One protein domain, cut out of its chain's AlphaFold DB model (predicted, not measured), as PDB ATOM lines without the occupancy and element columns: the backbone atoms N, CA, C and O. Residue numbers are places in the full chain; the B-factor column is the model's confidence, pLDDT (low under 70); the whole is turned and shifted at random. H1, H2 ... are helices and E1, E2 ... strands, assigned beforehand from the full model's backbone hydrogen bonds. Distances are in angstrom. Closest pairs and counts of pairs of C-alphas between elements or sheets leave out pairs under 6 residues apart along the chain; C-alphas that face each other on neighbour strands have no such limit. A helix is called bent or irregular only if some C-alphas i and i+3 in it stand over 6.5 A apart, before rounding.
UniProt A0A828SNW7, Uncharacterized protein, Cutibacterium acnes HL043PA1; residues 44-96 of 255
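This is residues 44 to 96 of the 255 residues of an uncharacterized protein of Cutibacterium acnes HL043PA1 (UniProt A0A828SNW7). With little regular structure, this is a hairpin of two strands, E1 and E2, with a short helix, H1, at the end away from its turn, and residues 93 to 94 beside E2. The 53 printed residues, mixed in class, hold E1, E2, H1 in that order, only 16 residues in named elements. The whole is only just compact, close to loose, with a radius of gyration of the C-alphas of 11.8 A, spanning 35 by 23 by 17 A.

After residues 44 to 59, find C-alpha 60 at (229.677, 201.771, 180.561); E1 runs to residue 65, 15.2 A. E2, residues 73 to 78, covers 16.5 A. H1, residues 79 to 82, ends at (218.133, 205.945, 183.077); it is irregular, 7.6 A from C-alpha 79 to 82.

Look at N 63 and O 75, 2.8 A apart, in the antiparallel hairpin E1 and E2, at 146 degrees. Residues 75 to 76 pair antiparallel with 93 to 94. The closest C-alphas of E1 and H1, Phe 60 and Asn 79, are 5.6 A apart. H1 is too short for an O i to N i+4 pair; its one O i to N i+3 pair is not within range.

C-alphas 70 and 85 are farthest apart, 35.7 A. The printed part has no cut, no link is long, and no printed residue is under 70 in pLDDT.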
ATOM      1  N   THR A  44     232.556 191.269 173.409       79.81
ATOM      2  CA  THR A  44     232.576 191.552 171.960       79.81
ATOM      3  C   THR A  44     233.482 192.741 171.605       79.81
ATOM      4  O   THR A  44     233.796 192.954 170.439       79.81
ATOM      5  N   HIS A  45     233.878 193.553 172.592       87.31
ATOM      6  CA  HIS A  45     234.690 194.750 172.397       87.31
ATOM      7  C   HIS A  45     235.718 194.923 173.530       87.31
ATOM      8  O   HIS A  45     235.342 194.704 174.684       87.31
ATOM      9  N   PRO A  46     236.951 195.403 173.261       86.25
ATOM     10  CA  PRO A  46     238.001 195.574 174.277       86.25
ATOM     11  C   PRO A  46     237.596 196.409 175.503       86.25
ATOM     12  O   PRO A  46     237.974 196.112 176.631       86.25
ATOM     13  N   PHE A  47     236.788 197.450 175.291       87.81
ATOM     14  CA  PHE A  47     236.312 198.330 176.369       87.81
ATOM     15  C   PHE A  47     235.017 197.862 177.056       87.81
ATOM     16  O   PHE A  47     234.530 198.526 177.973       87.81
ATOM     17  N   ALA A  48     234.412 196.754 176.614       85.69
ATOM     18  CA  ALA A  48     233.181 196.266 177.225       85.69
ATOM     19  C   ALA A  48     233.454 195.773 178.655       85.69
ATOM     20  O   ALA A  48     234.417 195.056 178.891       85.69
ATOM     21  N   ASN A  49     232.599 196.165 179.604       81.94
ATOM     22  CA  ASN A  49     232.712 195.843 181.035       81.94
ATOM     23  C   ASN A  49     233.981 196.347 181.756       81.94
ATOM     24  O   ASN A  49     234.118 196.091 182.950       81.94
ATOM     25  N   THR A  50     234.852 197.095 181.075       86.75
ATOM     26  CA  THR A  50     236.102 197.635 181.638       86.75
ATOM     27  C   THR A  50     235.910 199.023 182.252       86.75
ATOM     28  O   THR A  50     236.475 199.333 183.297       86.75
ATOM     29  N   ILE A  51     235.102 199.874 181.615       90.88
ATOM     30  CA  ILE A  51     234.929 201.274 182.023       90.88
ATOM     31  C   ILE A  51     233.843 201.375 183.098       90.88
ATOM     32  O   ILE A  51     232.695 200.973 182.877       90.88
ATOM     33  N   THR A  52     234.203 201.960 184.240       92.56
ATOM     34  CA  THR A  52     233.315 202.169 185.392       92.56
ATOM     35  C   THR A  52     232.936 203.643 185.505       92.56
ATOM     36  O   THR A  52     233.771 204.524 185.329       92.56
ATOM     37  N   CYS A  53     231.661 203.913 185.766       92.56
ATOM     38  CA  CYS A  53     231.132 205.253 185.987       92.56
ATOM     39  C   CYS A  53     231.520 205.762 187.380       92.56
ATOM     40  O   CYS A  53     231.268 205.075 188.368       92.56
ATOM     41  N   SER A  54     232.070 206.976 187.451       90.75
ATOM     42  CA  SER A  54     232.404 207.657 188.709       90.75
ATOM     43  C   SER A  54     231.182 207.941 189.578       90.75
ATOM     44  O   SER A  54     231.272 207.849 190.794       90.75
ATOM     45  N   ASP A  55     230.045 208.263 188.957       89.12
ATOM     46  CA  ASP A  55     228.895 208.812 189.682       89.12
ATOM     47  C   ASP A  55     228.059 207.712 190.347       89.12
ATOM     48  O   ASP A  55     227.600 207.866 191.472       89.12
ATOM     49  N   CYS A  56     227.850 206.588 189.655       89.12
ATOM     50  CA  CYS A  56     226.948 205.524 190.116       89.12
ATOM     51  C   CYS A  56     227.604 204.142 190.236       89.12
ATOM     52  O   CYS A  56     226.907 203.161 190.490       89.12
ATOM     53  N   GLY A  57     228.907 204.016 189.953       89.38
ATOM     54  CA  GLY A  57     229.626 202.733 189.968       89.38
ATOM     55  C   GLY A  57     229.193 201.730 188.888       89.38
ATOM     56  O   GLY A  57     229.741 200.634 188.794       89.38
ATOM     57  N   GLY A  58     228.214 202.081 188.049       89.94
ATOM     58  CA  GLY A  58     227.750 201.244 186.948       89.94
ATOM     59  C   GLY A  58     228.788 201.107 185.831       89.94
ATOM     60  O   GLY A  58     229.662 201.953 185.650       89.94
ATOM     61  N   ARG A  59     228.664 200.055 185.016       91.62
ATOM     62  CA  ARG A  59     229.521 199.856 183.838       91.62
ATOM     63  C   ARG A  59     229.033 200.681 182.650       91.62
ATOM     64  O   ARG A  59     227.828 200.809 182.405       91.62
ATOM     65  N   PHE A  60     229.972 201.198 181.869       93.00
ATOM     66  CA  PHE A  60     229.677 201.771 180.561       93.00
ATOM     67  C   PHE A  60     229.391 200.669 179.540       93.00
ATOM     68  O   PHE A  60     229.979 199.588 179.566       93.00
ATOM     69  N   GLY A  61     228.487 200.961 178.609       92.12
ATOM     70  CA  GLY A  61     228.182 200.076 177.496       92.12
ATOM     71  C   GLY A  61     228.187 200.816 176.169       92.12
ATOM     72  O   GLY A  61     227.680 201.937 176.067       92.12
ATOM     73  N   ARG A  62     228.683 200.141 175.131       93.12
ATOM     74  CA  ARG A  62     228.609 200.603 173.743       93.12
ATOM     75  C   ARG A  62     227.151 200.686 173.294       93.12
ATOM     76  O   ARG A  62     226.357 199.780 173.551       93.12
ATOM     77  N   LYS A  63     226.787 201.780 172.634       92.00
ATOM     78  CA  LYS A  63     225.466 202.034 172.053       92.00
ATOM     79  C   LYS A  63     225.647 202.528 170.620       92.00
ATOM     80  O   LYS A  63     226.643 203.171 170.295       92.00
ATOM     81  N   VAL A  64     224.684 202.208 169.763       93.31
ATOM     82  CA  VAL A  64     224.660 202.670 168.371       93.31
ATOM     83  C   VAL A  64     223.694 203.837 168.277       93.31
ATOM     84  O   VAL A  64     222.536 203.707 168.667       93.31
ATOM     85  N   TRP A  65     224.161 204.972 167.771       92.62
ATOM     86  CA  TRP A  65     223.312 206.105 167.409       92.62
ATOM     87  C   TRP A  65     223.158 206.174 165.893       92.62
ATOM     88  O   TRP A  65     224.083 205.835 165.156       92.62
ATOM     89  N   HIS A  66     221.974 206.600 165.447       91.38
ATOM     90  CA  HIS A  66     221.576 206.651 164.037       91.38
ATOM     91  C   HIS A  66     221.842 205.339 163.274       91.38
ATOM     92  O   HIS A  66     222.439 205.352 162.200       91.38
ATOM     93  N   SER A  67     221.392 204.208 163.833       89.38
ATOM     94  CA  SER A  67     221.689 202.843 163.359       89.38
ATOM     95  C   SER A  67     221.440 202.600 161.869       89.38
ATOM     96  O   SER A  67     222.168 201.818 161.267       89.38
ATOM     97  N   THR A  68     220.437 203.262 161.292       92.25
ATOM     98  CA  THR A  68     219.964 203.036 159.915       92.25
ATOM     99  C   THR A  68     220.496 204.069 158.913       92.25
ATOM    100  O   THR A  68     220.320 203.910 157.712       92.25
ATOM    101  N   SER A  69     221.140 205.147 159.375       94.00
ATOM    102  CA  SER A  69     221.585 206.245 158.502       94.00
ATOM    103  C   SER A  69     223.084 206.182 158.200       94.00
ATOM    104  O   SER A  69     223.845 205.548 158.933       94.00
ATOM    105  N   LYS A  70     223.541 206.953 157.203       93.06
ATOM    106  CA  LYS A  70     224.976 207.149 156.920       93.06
ATOM    107  C   LYS A  70     225.770 207.781 158.075       93.06
ATOM    108  O   LYS A  70     226.987 207.685 158.095       93.06
ATOM    109  N   TYR A  71     225.092 208.401 159.042       91.12
ATOM    110  CA  TYR A  71     225.700 209.013 160.230       91.12
ATOM    111  C   TYR A  71     225.742 208.057 161.431       91.12
ATOM    112  O   TYR A  71     225.764 208.495 162.586       91.12
ATOM    113  N   ARG A  72     225.699 206.741 161.175       92.19
ATOM    114  CA  ARG A  72     225.809 205.715 162.210       92.19
ATOM    115  C   ARG A  72     227.102 205.923 162.992       92.19
ATOM    116  O   ARG A  72     228.190 205.863 162.431       92.19
ATOM    117  N   ARG A  73     226.973 206.105 164.304       92.19
ATOM    118  CA  ARG A  73     228.111 206.297 165.210       92.19
ATOM    119  C   ARG A  73     227.996 205.428 166.448       92.19
ATOM    120  O   ARG A  73     226.894 205.090 166.888       92.19
ATOM    121  N   TYR A  74     229.145 205.081 167.009       92.75
ATOM    122  CA  TYR A  74     229.235 204.359 168.267       92.75
ATOM    123  C   TYR A  74     229.543 205.336 169.389       92.75
ATOM    124  O   TYR A  74     230.482 206.123 169.307       92.75
ATOM    125  N   ILE A  75     228.729 205.278 170.433       94.12
ATOM    126  CA  ILE A  75     228.907 206.082 171.636       94.12
ATOM    127  C   ILE A  75     228.917 205.169 172.852       94.12
ATOM    128  O   ILE A  75     228.250 204.132 172.889       94.12
ATOM    129  N   TRP A  76     229.669 205.567 173.860       94.94
ATOM    130  CA  TRP A  76     229.770 204.884 175.132       94.94
ATOM    131  C   TRP A  76     229.036 205.698 176.180       94.94
ATOM    132  O   TRP A  76     229.201 206.912 176.291       94.94
ATOM    133  N   ARG A  77     228.169 205.028 176.932       93.19
ATOM    134  CA  ARG A  77     227.335 205.666 177.948       93.19
ATOM    135  C   ARG A  77     227.168 204.729 179.127       93.19
ATOM    136  O   ARG A  77     227.080 203.514 178.931       93.19
ATOM    137  N   CYS A  78     227.067 205.293 180.327       93.31
ATOM    138  CA  CYS A  78     226.694 204.537 181.514       93.31
ATOM    139  C   CYS A  78     225.377 203.775 181.275       93.31
ATOM    140  O   CYS A  78     224.395 204.345 180.782       93.31
ATOM    141  N   ASN A  79     225.355 202.479 181.601       90.75
ATOM    142  CA  ASN A  79     224.150 201.661 181.462       90.75
ATOM    143  C   ASN A  79     223.060 202.081 182.461       90.75
ATOM    144  O   ASN A  79     221.885 202.053 182.112       90.75
ATOM    145  N   ASN A  80     223.453 202.578 183.636       91.06
ATOM    146  CA  ASN A  80     222.542 203.001 184.699       91.06
ATOM    147  C   ASN A  80     222.021 204.438 184.525       91.06
ATOM    148  O   ASN A  80     221.345 204.951 185.407       91.06
ATOM    149  N   LYS A  81     222.305 205.105 183.394       88.00
ATOM    150  CA  LYS A  81     221.925 206.516 183.175       88.00
ATOM    151  C   LYS A  81     220.431 206.785 183.396       88.00
ATOM    152  O   LYS A  81     220.061 207.845 183.891       88.00
ATOM    153  N   TYR A  82     219.589 205.834 183.007       86.81
ATOM    154  CA  TYR A  82     218.133 205.945 183.077       86.81
ATOM    155  C   TYR A  82     217.517 204.940 184.057       86.81
ATOM    156  O   TYR A  82     216.351 204.584 183.903       86.81
ATOM    157  N   ASN A  83     218.286 204.449 185.034       85.69
ATOM    158  CA  ASN A  83     217.714 203.612 186.084       85.69
ATOM    159  C   ASN A  83     216.742 204.429 186.943       85.69
ATOM    160  O   ASN A  83     216.908 205.637 187.100       85.69
ATOM    161  N   LYS A  84     215.723 203.749 187.477       77.38
ATOM    162  CA  LYS A  84     214.633 204.374 188.240       77.38
ATOM    163  C   LYS A  84     215.096 204.919 189.593       77.38
ATOM    164  O   LYS A  84     214.551 205.915 190.047       77.38
ATOM    165  N   ASP A  85     216.108 204.293 190.191       79.69
ATOM    166  CA  ASP A  85     216.550 204.612 191.554       79.69
ATOM    167  C   ASP A  85     217.600 205.733 191.599       79.69
ATOM    168  O   ASP A  85     217.705 206.451 192.589       79.69
ATOM    169  N   HIS A  86     218.391 205.902 190.532       77.88
ATOM    170  CA  HIS A  86     219.432 206.927 190.465       77.88
ATOM    171  C   HIS A  86     219.702 207.376 189.024       77.88
ATOM    172  O   HIS A  86     220.116 206.586 188.169       77.88
ATOM    173  N   HIS A  87     219.526 208.673 188.769       81.81
ATOM    174  CA  HIS A  87     219.838 209.295 187.488       81.81
ATOM    175  C   HIS A  87     221.299 209.734 187.440       81.81
ATOM    176  O   HIS A  87     221.679 210.773 187.971       81.81
ATOM    177  N   CYS A  88     222.121 208.948 186.752       88.25
ATOM    178  CA  CYS A  88     223.520 209.289 186.525       88.25
ATOM    179  C   CYS A  88     223.641 210.467 185.528       88.25
ATOM    180  O   CYS A  88     223.090 210.438 184.418       88.25
ATOM    181  N   ALA A  89     224.371 211.511 185.937       88.69
ATOM    182  CA  ALA A  89     224.586 212.737 185.164       88.69
ATOM    183  C   ALA A  89     225.738 212.624 184.147       88.69
ATOM    184  O   ALA A  89     225.896 213.506 183.302       88.69
ATOM    185  N   THR A  90     226.512 211.533 184.187       90.56
ATOM    186  CA  THR A  90     227.702 211.360 183.350       90.56
ATOM    187  C   THR A  90     227.383 211.511 181.849       90.56
ATOM    188  O   THR A  90     226.410 210.916 181.350       90.56
ATOM    189  N   PRO A  91     228.199 212.276 181.096       92.00
ATOM    190  CA  PRO A  91     228.030 212.433 179.658       92.00
ATOM    191  C   PRO A  91     228.320 211.135 178.893       92.00
ATOM    192  O   PRO A  91     228.803 210.134 179.426       92.00
ATOM    193  N   HIS A  92     227.992 211.153 177.602       92.50
ATOM    194  CA  HIS A  92     228.450 210.121 176.680       92.50
ATOM    195  C   HIS A  92     229.879 210.437 176.236       92.50
ATOM    196  O   HIS A  92     230.254 211.603 176.142       92.50
ATOM    197  N   VAL A  93     230.643 209.397 175.934       94.06
ATOM    198  CA  VAL A  93     232.003 209.512 175.402       94.06
ATOM    199  C   VAL A  93     232.082 208.776 174.070       94.06
ATOM    200  O   VAL A  93     231.356 207.800 173.840       94.06
ATOM    201  N   THR A  94     232.909 209.259 173.153       93.94
ATOM    202  CA  THR A  94     233.160 208.565 171.887       93.94
ATOM    203  C   THR A  94     234.213 207.482 172.076       93.94
ATOM    204  O   THR A  94     234.925 207.433 173.078       93.94
ATOM    205  N   GLU A  95     234.292 206.562 171.119       91.88
ATOM    206  CA  GLU A  95     235.306 205.510 171.164       91.88
ATOM    207  C   GLU A  95     236.729 206.078 171.053       91.88
ATOM    208  O   GLU A  95     237.626 205.592 171.735       91.88
ATOM    209  N   ASP A  96     236.915 207.136 170.261       93.25
ATOM    210  CA  ASP A  96     238.215 207.787 170.072       93.25
ATOM    211  C   ASP A  96     238.691 208.455 171.366       93.25
ATOM    212  O   ASP A  96     239.809 208.212 171.800       93.25
TER     213      ASP A  96